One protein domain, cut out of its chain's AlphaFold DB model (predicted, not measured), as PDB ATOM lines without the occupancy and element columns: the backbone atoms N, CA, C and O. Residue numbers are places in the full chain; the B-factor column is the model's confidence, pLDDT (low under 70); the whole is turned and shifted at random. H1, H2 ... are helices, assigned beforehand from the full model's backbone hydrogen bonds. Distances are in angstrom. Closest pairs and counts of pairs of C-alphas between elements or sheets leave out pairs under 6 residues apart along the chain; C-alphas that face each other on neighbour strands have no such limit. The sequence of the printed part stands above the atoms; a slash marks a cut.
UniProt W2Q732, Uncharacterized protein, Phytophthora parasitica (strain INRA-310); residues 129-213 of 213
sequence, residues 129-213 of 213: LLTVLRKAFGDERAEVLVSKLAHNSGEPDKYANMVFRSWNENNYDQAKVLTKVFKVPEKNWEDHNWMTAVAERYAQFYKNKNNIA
ATOM      1  N   LEU A 129     -35.742   8.770  58.627       97.38
ATOM      2  CA  LEU A 129     -36.646   9.844  59.018       97.38
ATOM      3  C   LEU A 129     -38.112   9.388  59.019       97.38
ATOM      4  O   LEU A 129     -38.840   9.701  59.960       97.38
ATOM      5  N   LEU A 130     -38.545   8.632  58.003       97.75
ATOM      6  CA  LEU A 130     -39.929   8.163  57.906       97.75
ATOM      7  C   LEU A 130     -40.284   7.264  59.097       97.75
ATOM      8  O   LEU A 130     -41.279   7.501  59.772       97.75
ATOM      9  N   THR A 131     -39.438   6.287  59.413       97.12
ATOM     10  CA  THR A 131     -39.617   5.362  60.540       97.12
ATOM     11  C   THR A 131     -39.654   6.092  61.881       97.12
ATOM     12  O   THR A 131     -40.516   5.823  62.720       97.12
ATOM     13  N   VAL A 132     -38.749   7.052  62.080       97.25
ATOM     14  CA  VAL A 132     -38.712   7.887  63.286       97.25
ATOM     15  C   VAL A 132     -39.999   8.697  63.439       97.25
ATOM     16  O   VAL A 132     -40.601   8.700  64.514       97.25
ATOM     17  N   LEU A 133     -40.457   9.349  62.368       97.38
ATOM     18  CA  LEU A 133     -41.671  10.161  62.400       97.38
ATOM     19  C   LEU A 133     -42.931   9.309  62.592       97.38
ATOM     20  O   LEU A 133     -43.843   9.755  63.281       97.38
ATOM     21  N   ARG A 134     -42.977   8.079  62.062       96.69
ATOM     22  CA  ARG A 134     -44.078   7.131  62.313       96.69
ATOM     23  C   ARG A 134     -44.201   6.787  63.785       96.69
ATOM     24  O   ARG A 134     -45.289   6.853  64.346       96.69
ATOM     25  N   LYS A 135     -43.071   6.480  64.428       96.38
ATOM     26  CA  LYS A 135     -43.033   6.206  65.869       96.38
ATOM     27  C   LYS A 135     -43.515   7.415  66.680       96.38
ATOM     28  O   LYS A 135     -44.199   7.237  67.681       96.38
ATOM     29  N   ALA A 136     -43.148   8.627  66.262       95.12
ATOM     30  CA  ALA A 136     -43.461   9.850  66.995       95.12
ATOM     31  C   ALA A 136     -44.897  10.362  66.776       95.12
ATOM     32  O   ALA A 136     -45.514  10.854  67.718       95.12
ATOM     33  N   PHE A 137     -45.420  10.267  65.551       93.81
ATOM     34  CA  PHE A 137     -46.638  10.973  65.128       93.81
ATOM     35  C   PHE A 137     -47.659  10.092  64.389       93.81
ATOM     36  O   PHE A 137     -48.723  10.582  64.015       93.81
ATOM     37  N   GLY A 138     -47.353   8.812  64.170       94.06
ATOM     38  CA  GLY A 138     -48.172   7.885  63.391       94.06
ATOM     39  C   GLY A 138     -47.929   7.957  61.880       94.06
ATOM     40  O   GLY A 138     -47.330   8.902  61.358       94.06
ATOM     41  N   ASP A 139     -48.413   6.932  61.174       91.88
ATOM     42  CA  ASP A 139     -48.148   6.722  59.747       91.88
ATOM     43  C   ASP A 139     -48.635   7.872  58.871       91.88
ATOM     44  O   ASP A 139     -47.853   8.425  58.099       91.88
ATOM     45  N   GLU A 140     -49.892   8.289  59.032       89.62
ATOM     46  CA  GLU A 140     -50.483   9.334  58.188       89.62
ATOM     47  C   GLU A 140     -49.686  10.642  58.253       89.62
ATOM     48  O   GLU A 140     -49.390  11.260  57.229       89.62
ATOM     49  N   ARG A 141     -49.277  11.059  59.458       90.62
ATOM     50  CA  ARG A 141     -48.538  12.311  59.637       90.62
ATOM     51  C   ARG A 141     -47.109  12.209  59.116       90.62
ATOM     52  O   ARG A 141     -46.627  13.158  58.494       90.62
ATOM     53  N   ALA A 142     -46.443  11.086  59.362       95.06
ATOM     54  CA  ALA A 142     -45.074  10.856  58.921       95.06
ATOM     55  C   ALA A 142     -44.956  10.902  57.391       95.06
ATOM     56  O   ALA A 142     -44.090  11.600  56.863       95.06
ATOM     57  N   GLU A 143     -45.875  10.239  56.686       95.31
ATOM     58  CA  GLU A 143     -45.936  10.234  55.220       95.31
ATOM     59  C   GLU A 143     -46.081  11.653  54.656       95.31
ATOM     60  O   GLU A 143     -45.346  12.044  53.748       95.31
ATOM     61  N   VAL A 144     -46.969  12.469  55.233       92.88
ATOM     62  CA  VAL A 144     -47.168  13.865  54.811       92.88
ATOM     63  C   VAL A 144     -45.912  14.712  55.037       92.88
ATOM     64  O   VAL A 144     -45.518  15.468  54.147       92.88
ATOM     65  N   LEU A 145     -45.266  14.598  56.202       92.06
ATOM     66  CA  LEU A 145     -44.066  15.380  56.526       92.06
ATOM     67  C   LEU A 145     -42.896  15.050  55.591       92.06
ATOM     68  O   LEU A 145     -42.245  15.963  55.083       92.06
ATOM     69  N   VAL A 146     -42.651  13.764  55.319       95.19
ATOM     70  CA  VAL A 146     -41.568  13.350  54.411       95.19
ATOM     71  C   VAL A 146     -41.913  13.675  52.954       95.19
ATOM     72  O   VAL A 146     -41.036  14.100  52.205       95.19
ATOM     73  N   SER A 147     -43.185  13.597  52.557       94.00
ATOM     74  CA  SER A 147     -43.620  13.996  51.209       94.00
ATOM     75  C   SER A 147     -43.418  15.485  50.936       94.00
ATOM     76  O   SER A 147     -43.064  15.859  49.821       94.00
ATOM     77  N   LYS A 148     -43.582  16.350  51.947       90.75
ATOM     78  CA  LYS A 148     -43.240  17.774  51.820       90.75
ATOM     79  C   LYS A 148     -41.752  17.982  51.561       90.75
ATOM     80  O   LYS A 148     -41.399  18.839  50.756       90.75
ATOM     81  N   LEU A 149     -40.880  17.204  52.204       91.38
ATOM     82  CA  LEU A 149     -39.451  17.243  51.887       91.38
ATOM     83  C   LEU A 149     -39.206  16.789  50.453       91.38
ATOM     84  O   LEU A 149     -38.545  17.518  49.728       91.38
ATOM     85  N   ALA A 150     -39.808  15.665  50.050       92.75
ATOM     86  CA  ALA A 150     -39.706  15.107  48.705       92.75
ATOM     87  C   ALA A 150     -40.135  16.113  47.617       92.75
ATOM     88  O   ALA A 150     -39.469  16.260  46.596       92.75
ATOM     89  N   HIS A 151     -41.220  16.859  47.840       90.25
ATOM     90  CA  HIS A 151     -41.656  17.910  46.917       90.25
ATOM     91  C   HIS A 151     -40.591  18.996  46.707       90.25
ATOM     92  O   HIS A 151     -40.449  19.527  45.610       90.25
ATOM     93  N   ASN A 152     -39.840  19.315  47.762       83.69
ATOM     94  CA  ASN A 152     -38.873  20.407  47.793       83.69
ATOM     95  C   ASN A 152     -37.413  19.930  47.633       83.69
ATOM     96  O   ASN A 152     -36.481  20.703  47.878       83.69
ATOM     97  N   SER A 153     -37.188  18.666  47.271       81.31
ATOM     98  CA  SER A 153     -35.868  18.116  46.944       81.31
ATOM     99  C   SER A 153     -35.717  17.844  45.451       81.31
ATOM    100  O   SER A 153     -36.677  17.543  44.748       81.31
ATOM    101  N   GLY A 154     -34.480  17.979  44.971       76.56
ATOM    102  CA  GLY A 154     -34.083  17.601  43.616       76.56
ATOM    103  C   GLY A 154     -33.514  16.184  43.555       76.56
ATOM    104  O   GLY A 154     -33.258  15.560  44.584       76.56
ATOM    105  N   GLU A 155     -33.285  15.699  42.335       73.75
ATOM    106  CA  GLU A 155     -32.714  14.373  42.092       73.75
ATOM    107  C   GLU A 155     -31.184  14.335  42.313       73.75
ATOM    108  O   GLU A 155     -30.491  15.278  41.918       73.75
ATOM    109  N   PRO A 156     -30.623  13.249  42.889       76.94
ATOM    110  CA  PRO A 156     -31.325  12.087  43.442       76.94
ATOM    111  C   PRO A 156     -32.068  12.419  44.749       76.94
ATOM    112  O   PRO A 156     -31.466  12.888  45.716       76.94
ATOM    113  N   ASP A 157     -33.372  12.128  44.799       86.62
ATOM    114  CA  ASP A 157     -34.223  12.499  45.933       86.62
ATOM    115  C   ASP A 157     -34.364  11.359  46.955       86.62
ATOM    116  O   ASP A 157     -35.119  10.393  46.784       86.62
ATOM    117  N   LYS A 158     -33.653  11.469  48.080       93.38
ATOM    118  CA  LYS A 158     -33.731  10.467  49.152       93.38
ATOM    119  C   LYS A 158     -35.101  10.404  49.838       93.38
ATOM    120  O   LYS A 158     -35.515   9.315  50.228       93.38
ATOM    121  N   TYR A 159     -35.806  11.526  49.984       95.62
ATOM    122  CA  TYR A 159     -37.090  11.576  50.685       95.62
ATOM    123  C   TYR A 159     -38.200  10.977  49.827       95.62
ATOM    124  O   TYR A 159     -39.015  10.214  50.341       95.62
ATOM    125  N   ALA A 160     -38.170  11.229  48.514       95.44
ATOM    126  CA  ALA A 160     -39.032  10.552  47.547       95.44
ATOM    127  C   ALA A 160     -38.882   9.039  47.657       95.44
ATOM    128  O   ALA A 160     -39.866   8.330  47.813       95.44
ATOM    129  N   ASN A 161     -37.641   8.550  47.654       94.44
ATOM    130  CA  ASN A 161     -37.360   7.124  47.748       94.44
ATOM    131  C   ASN A 161     -37.918   6.488  49.034       94.44
ATOM    132  O   ASN A 161     -38.352   5.337  48.989       94.44
ATOM    133  N   MET A 162     -37.936   7.215  50.161       96.12
ATOM    134  CA  MET A 162     -38.544   6.738  51.410       96.12
ATOM    135  C   MET A 162     -40.057   6.535  51.259       96.12
ATOM    136  O   MET A 162     -40.553   5.430  51.490       96.12
ATOM    137  N   VAL A 163     -40.792   7.573  50.841       97.19
ATOM    138  CA  VAL A 163     -42.264   7.509  50.745       97.19
ATOM    139  C   VAL A 163     -42.731   6.654  49.566       97.19
ATOM    140  O   VAL A 163     -43.672   5.883  49.700       97.19
ATOM    141  N   PHE A 164     -42.021   6.671  48.437       96.31
ATOM    142  CA  PHE A 164     -42.355   5.860  47.262       96.31
ATOM    143  C   PHE A 164     -42.201   4.368  47.548       96.31
ATOM    144  O   PHE A 164     -43.070   3.580  47.178       96.31
ATOM    145  N   ARG A 165     -41.133   3.970  48.255       95.38
ATOM    146  CA  ARG A 165     -40.976   2.583  48.706       95.38
ATOM    147  C   ARG A 165     -42.139   2.174  49.606       95.38
ATOM    148  O   ARG A 165     -42.741   1.135  49.355       95.38
ATOM    149  N   SER A 166     -42.471   3.011  50.588       96.44
ATOM    150  CA  SER A 166     -43.597   2.778  51.493       96.44
ATOM    151  C   SER A 166     -44.916   2.579  50.739       96.44
ATOM    152  O   SER A 166     -45.616   1.587  50.947       96.44
ATOM    153  N   TRP A 167     -45.261   3.491  49.829       97.00
ATOM    154  CA  TRP A 167     -46.513   3.430  49.071       97.00
ATOM    155  C   TRP A 167     -46.586   2.182  48.197       97.00
ATOM    156  O   TRP A 167     -47.627   1.528  48.146       97.00
ATOM    157  N   ASN A 168     -45.468   1.798  47.583       95.00
ATOM    158  CA  ASN A 168     -45.392   0.585  46.783       95.00
ATOM    159  C   ASN A 168     -45.529  -0.687  47.631       95.00
ATOM    160  O   ASN A 168     -46.266  -1.589  47.250       95.00
ATOM    161  N   GLU A 169     -44.872  -0.763  48.791       94.38
ATOM    162  CA  GLU A 169     -45.019  -1.885  49.737       94.38
ATOM    163  C   GLU A 169     -46.467  -2.032  50.238       94.38
ATOM    164  O   GLU A 169     -46.942  -3.143  50.466       94.38
ATOM    165  N   ASN A 170     -47.201  -0.920  50.330       94.75
ATOM    166  CA  ASN A 170     -48.625  -0.893  50.666       94.75
ATOM    167  C   ASN A 170     -49.564  -1.095  49.455       94.75
ATOM    168  O   ASN A 170     -50.787  -1.037  49.606       94.75
ATOM    169  N   ASN A 171     -49.028  -1.355  48.256       94.88
ATOM    170  CA  ASN A 171     -49.783  -1.508  47.007       94.88
ATOM    171  C   ASN A 171     -50.684  -0.298  46.691       94.88
ATOM    172  O   ASN A 171     -51.856  -0.438  46.301       94.88
ATOM    173  N   TYR A 172     -50.160   0.906  46.916       95.62
ATOM    174  CA  TYR A 172     -50.827   2.153  46.563       95.62
ATOM    175  C   TYR A 172     -50.480   2.555  45.132       95.62
ATOM    176  O   TYR A 172     -49.321   2.539  44.728       95.62
ATOM    177  N   ASP A 173     -51.496   2.931  44.367       94.56
ATOM    178  CA  ASP A 173     -51.365   3.684  43.124       94.56
ATOM    179  C   ASP A 173     -51.501   5.190  43.424       94.56
ATOM    180  O   ASP A 173     -51.716   5.591  44.573       94.56
ATOM    181  N   GLN A 174     -51.375   6.040  42.404       95.31
ATOM    182  CA  GLN A 174     -51.514   7.495  42.550       95.31
ATOM    183  C   GLN A 174     -52.830   7.894  43.241       95.31
ATOM    184  O   GLN A 174     -52.827   8.730  44.145       95.31
ATOM    185  N   ALA A 175     -53.941   7.256  42.864       95.56
ATOM    186  CA  ALA A 175     -55.266   7.521  43.418       95.56
ATOM    187  C   ALA A 175     -55.341   7.199  44.921       95.56
ATOM    188  O   ALA A 175     -55.841   7.999  45.721       95.56
ATOM    189  N   LYS A 176     -54.804   6.047  45.336       96.19
ATOM    190  CA  LYS A 176     -54.725   5.647  46.748       96.19
ATOM    191  C   LYS A 176     -53.797   6.550  47.545       96.19
ATOM    192  O   LYS A 176     -54.124   6.852  48.688       96.19
ATOM    193  N   VAL A 177     -52.680   7.005  46.976       96.31
ATOM    194  CA  VAL A 177     -51.805   7.983  47.641       96.31
ATOM    195  C   VAL A 177     -52.581   9.275  47.913       96.31
ATOM    196  O   VAL A 177     -52.661   9.716  49.060       96.31
ATOM    197  N   LEU A 178     -53.240   9.839  46.898       95.88
ATOM    198  CA  LEU A 178     -54.012  11.077  47.041       95.88
ATOM    199  C   LEU A 178     -55.131  10.953  48.079       95.88
ATOM    200  O   LEU A 178     -55.273  11.818  48.941       95.88
ATOM    201  N   THR A 179     -55.884   9.857  48.056       95.38
ATOM    202  CA  THR A 179     -57.057   9.685  48.928       95.38
ATOM    203  C   THR A 179     -56.715   9.189  50.330       95.38
ATOM    204  O   THR A 179     -57.295   9.671  51.303       95.38
ATOM    205  N   LYS A 180     -55.777   8.247  50.482       94.00
ATOM    206  CA  LYS A 180     -55.452   7.647  51.787       94.00
ATOM    207  C   LYS A 180     -54.383   8.409  52.551       94.00
ATOM    208  O   LYS A 180     -54.532   8.540  53.763       94.00
ATOM    209  N   VAL A 181     -53.340   8.886  51.870       93.81
ATOM    210  CA  VAL A 181     -52.212   9.582  52.509       93.81
ATOM    211  C   VAL A 181     -52.528  11.064  52.639       93.81
ATOM    212  O   VAL A 181     -52.532  11.603  53.742       93.81
ATOM    213  N   PHE A 182     -52.856  11.714  51.522       93.25
ATOM    214  CA  PHE A 182     -53.059  13.163  51.489       93.25
ATOM    215  C   PHE A 182     -54.499  13.606  51.777       93.25
ATOM    216  O   PHE A 182     -54.739  14.796  51.969       93.25
ATOM    217  N   LYS A 183     -55.452  12.666  51.842       93.88
ATOM    218  CA  LYS A 183     -56.889  12.933  52.048       93.88
ATOM    219  C   LYS A 183     -57.468  13.931  51.029       93.88
ATOM    220  O   LYS A 183     -58.381  14.688  51.352       93.88
ATOM    221  N   VAL A 184     -56.951  13.928  49.796       92.94
ATOM    222  CA  VAL A 184     -57.393  14.796  48.693       92.94
ATOM    223  C   VAL A 184     -58.568  14.132  47.958       92.94
ATOM    224  O   VAL A 184     -58.387  13.059  47.372       92.94
ATOM    225  N   PRO A 185     -59.769  14.744  47.953       92.56
ATOM    226  CA  PRO A 185     -60.907  14.241  47.185       92.56
ATOM    227  C   PRO A 185     -60.635  14.274  45.676       92.56
ATOM    228  O   PRO A 185     -59.997  15.208  45.201       92.56
ATOM    229  N   GLU A 186     -61.196  13.325  44.919       92.44
ATOM    230  CA  GLU A 186     -61.033  13.217  43.452       92.44
ATOM    231  C   GLU A 186     -61.297  14.523  42.699       92.44
ATOM    232  O   GLU A 186     -60.525  14.919  41.833       92.44
ATOM    233  N   LYS A 187     -62.337  15.258  43.099       92.56
ATOM    234  CA  LYS A 187     -62.687  16.560  42.514       92.56
ATOM    235  C   LYS A 187     -61.586  17.634  42.603       92.56
ATOM    236  O   LYS A 187     -61.691  18.635  41.909       92.56
ATOM    237  N   ASN A 188     -60.576  17.443  43.455       89.81
ATOM    238  CA  ASN A 188     -59.467  18.373  43.682       89.81
ATOM    239  C   ASN A 188     -58.139  17.862  43.083       89.81
ATOM    240  O   ASN A 188     -57.080  18.429  43.347       89.81
ATOM    241  N   TRP A 189     -58.145  16.758  42.331       89.94
ATOM    242  CA  TRP A 189     -56.911  16.209  41.754       89.94
ATOM    243  C   TRP A 189     -56.326  17.101  40.651       89.94
ATOM    244  O   TRP A 189     -55.114  17.134  40.478       89.94
ATOM    245  N   GLU A 190     -57.163  17.894  39.982       88.38
ATOM    246  CA  GLU A 190     -56.760  18.843  38.934       88.38
ATOM    247  C   GLU A 190     -56.242  20.186  39.489       88.38
ATOM    248  O   GLU A 190     -55.896  21.088  38.727       88.38
ATOM    249  N   ASP A 191     -56.144  20.343  40.815       84.69
ATOM    250  CA  ASP A 191     -55.655  21.582  41.437       84.69
ATOM    251  C   ASP A 191     -54.131  21.767  41.282       84.69
ATOM    252  O   ASP A 191     -53.600  22.813  41.657       84.69
ATOM    253  N   HIS A 192     -53.415  20.756  40.762       80.38
ATOM    254  CA  HIS A 192     -51.962  20.763  40.514       80.38
ATOM    255  C   HIS A 192     -51.129  21.274  41.708       80.38
ATOM    256  O   HIS A 192     -50.132  21.983  41.557       80.38
ATOM    257  N   ASN A 193     -51.549  20.926  42.927       88.44
ATOM    258  CA  ASN A 193     -50.853  21.306  44.152       88.44
ATOM    259  C   ASN A 193     -49.657  20.375  44.440       88.44
ATOM    260  O   ASN A 193     -49.410  19.386  43.750       88.44
ATOM    261  N   TRP A 194     -48.896  20.664  45.499       90.12
ATOM    262  CA  TRP A 194     -47.700  19.882  45.825       90.12
ATOM    263  C   TRP A 194     -47.984  18.385  46.066       90.12
ATOM    264  O   TRP A 194     -47.128  17.548  45.779       90.12
ATOM    265  N   MET A 195     -49.177  18.032  46.562       92.81
ATOM    266  CA  MET A 195     -49.567  16.642  46.833       92.81
ATOM    267  C   MET A 195     -49.802  15.879  45.529       92.81
ATOM    268  O   MET A 195     -49.332  14.748  45.395       92.81
ATOM    269  N   THR A 196     -50.475  16.501  44.553       93.38
ATOM    270  CA  THR A 196     -50.682  15.905  43.224       93.38
ATOM    271  C   THR A 196     -49.358  15.776  42.481       93.38
ATOM    272  O   THR A 196     -49.053  14.687  42.000       93.38
ATOM    273  N   ALA A 197     -48.490  16.790  42.548       92.50
ATOM    274  CA  ALA A 197     -47.153  16.741  41.953       92.50
ATOM    275  C   ALA A 197     -46.285  15.584  42.500       92.50
ATOM    276  O   ALA A 197     -45.623  14.876  41.738       92.50
ATOM    277  N   VAL A 198     -46.281  15.348  43.820       93.94
ATOM    278  CA  VAL A 198     -45.518  14.229  44.410       93.94
ATOM    279  C   VAL A 198     -46.135  12.876  44.039       93.94
ATOM    280  O   VAL A 198     -45.396  11.934  43.740       93.94
ATOM    281  N   ALA A 199     -47.468  12.762  44.031       95.12
ATOM    282  CA  ALA A 199     -48.163  11.529  43.657       95.12
ATOM    283  C   ALA A 199     -47.961  11.169  42.170       95.12
ATOM    284  O   ALA A 199     -47.775   9.999  41.834       95.12
ATOM    285  N   GLU A 200     -47.926  12.162  41.281       93.69
ATOM    286  CA  GLU A 200     -47.572  11.985  39.869       93.69
ATOM    287  C   GLU A 200     -46.128  11.513  39.709       93.69
ATOM    288  O   GLU A 200     -45.859  10.555  38.979       93.69
ATOM    289  N   ARG A 201     -45.191  12.128  40.444       93.69
ATOM    290  CA  ARG A 201     -43.780  11.721  40.425       93.69
ATOM    291  C   ARG A 201     -43.605  10.267  40.880       93.69
ATOM    292  O   ARG A 201     -42.806   9.541  40.291       93.69
ATOM    293  N   TYR A 202     -44.388   9.812  41.860       94.88
ATOM    294  CA  TYR A 202     -44.440   8.403  42.274       94.88
ATOM    295  C   TYR A 202     -44.911   7.475  41.148       94.88
ATOM    296  O   TYR A 202     -44.254   6.471  40.856       94.88
ATOM    297  N   ALA A 203     -46.019   7.819  40.484       93.50
ATOM    298  CA  ALA A 203     -46.556   7.032  39.378       93.50
ATOM    299  C   ALA A 203     -45.545   6.911  38.227       93.50
ATOM    300  O   ALA A 203     -45.328   5.822  37.692       93.50
ATOM    301  N   GLN A 204     -44.866   8.011  37.888       92.12
ATOM    302  CA  GLN A 204     -43.813   8.031  36.871       92.12
ATOM    303  C   GLN A 204     -42.600   7.182  37.274       92.12
ATOM    304  O   GLN A 204     -42.091   6.420  36.452       92.12
ATOM    305  N   PHE A 205     -42.162   7.259  38.536       90.94
ATOM    306  CA  PHE A 205     -41.031   6.480  39.044       90.94
ATOM    307  C   PHE A 205     -41.243   4.970  38.856       90.94
ATOM    308  O   PHE A 205     -40.373   4.284  38.316       90.94
ATOM    309  N   TYR A 206     -42.412   4.446  39.238       86.50
ATOM    310  CA  TYR A 206     -42.700   3.017  39.098       86.50
ATOM    311  C   TYR A 206     -43.093   2.602  37.683       86.50
ATOM    312  O   TYR A 206     -42.773   1.481  37.293       86.50
ATOM    313  N   LYS A 207     -43.685   3.492  36.877       86.56
ATOM    314  CA  LYS A 207     -43.837   3.252  35.434       86.56
ATOM    315  C   LYS A 207     -42.473   3.031  34.775       86.56
ATOM    316  O   LYS A 207     -42.287   2.047  34.070       86.56
ATOM    317  N   ASN A 208     -41.497   3.888  35.071       83.69
ATOM    318  CA  ASN A 208     -40.144   3.775  34.522       83.69
ATOM    319  C   ASN A 208     -39.399   2.535  35.037       83.69
ATOM    320  O   ASN A 208     -38.639   1.927  34.290       83.69
ATOM    321  N   LYS A 209     -39.619   2.144  36.300       77.31
ATOM    322  CA  LYS A 209     -39.000   0.954  36.903       77.31
ATOM    323  C   LYS A 209     -39.601  -0.366  36.399       77.31
ATOM    324  O   LYS A 209     -38.886  -1.363  36.353       77.31
ATOM    325  N   ASN A 210     -40.892  -0.370  36.055       71.56
ATOM    326  CA  ASN A 210     -41.637  -1.563  35.640       71.56
ATOM    327  C   ASN A 210     -41.763  -1.733  34.115       71.56
ATOM    328  O   ASN A 210     -42.283  -2.759  33.694       71.56
ATOM    329  N   ASN A 211     -41.294  -0.796  33.287       54.28
ATOM    330  CA  ASN A 211     -41.063  -1.064  31.862       54.28
ATOM    331  C   ASN A 211     -39.884  -2.064  31.758       54.28
ATOM    332  O   ASN A 211     -38.753  -1.680  32.045       54.28
ATOM    333  N   ILE A 212     -40.015  -3.363  31.444       52.66
ATOM    334  CA  ILE A 212     -40.878  -4.024  30.443       52.66
ATOM    335  C   ILE A 212     -40.910  -3.179  29.166       52.66
ATOM    336  O   ILE A 212     -41.647  -2.200  29.072       52.66
ATOM    337  N   ALA A 213     -40.003  -3.538  28.253       38.47
ATOM    338  CA  ALA A 213     -39.951  -3.063  26.874       38.47
ATOM    339  C   ALA A 213     -41.184  -3.508  26.077       38.47
ATOM    340  O   ALA A 213     -41.750  -4.572  26.424       38.47
TER     341      ALA A 213
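This is residues 129 to 213 of the 213 residues of an uncharacterized protein of Phytophthora parasitica (strain INRA-310) (UniProt W2Q732). Helices H1, H2 and H3 fold back on one another, and the longest helix, H6, makes a corner with the end of H2; H4 packs on H6. Residues 207 to 213 stick out. Printed are 85 residues with six named helices, H1 to H6 in order: all helix, compact, radius of gyration of the C-alphas 12.5 A, spans 42 by 30 by 24 A.

H1, residues 129 to 137, and H2, residues 139 to 151, form a hairpin, closest C-alphas Leu 133 and Ala 142, 4.9 A. H2 and H3, residues 158 to 169, form another, closest C-alphas Ala 150 and Ala 160, 4.7 A. H4, residues 174 to 181, touches H6, residues 194 to 210, closest C-alphas Gln 174 and Ala 199, 5.4 A. H5, residues 186 to 191, touches no helix. Every O i to N i+4 pair is within hydrogen-bond range except in H5: 0 of 2, with 2 of 3 O i to N i+3.

H1 begins at C-alpha 129 (-36.646, 9.844, 59.018). H6, 24.5 A long, ends at C-alpha 210 (-41.637, -1.563, 35.640).

The printed part has no cut and no long link. Residues 211 to 213 have pLDDT under 70.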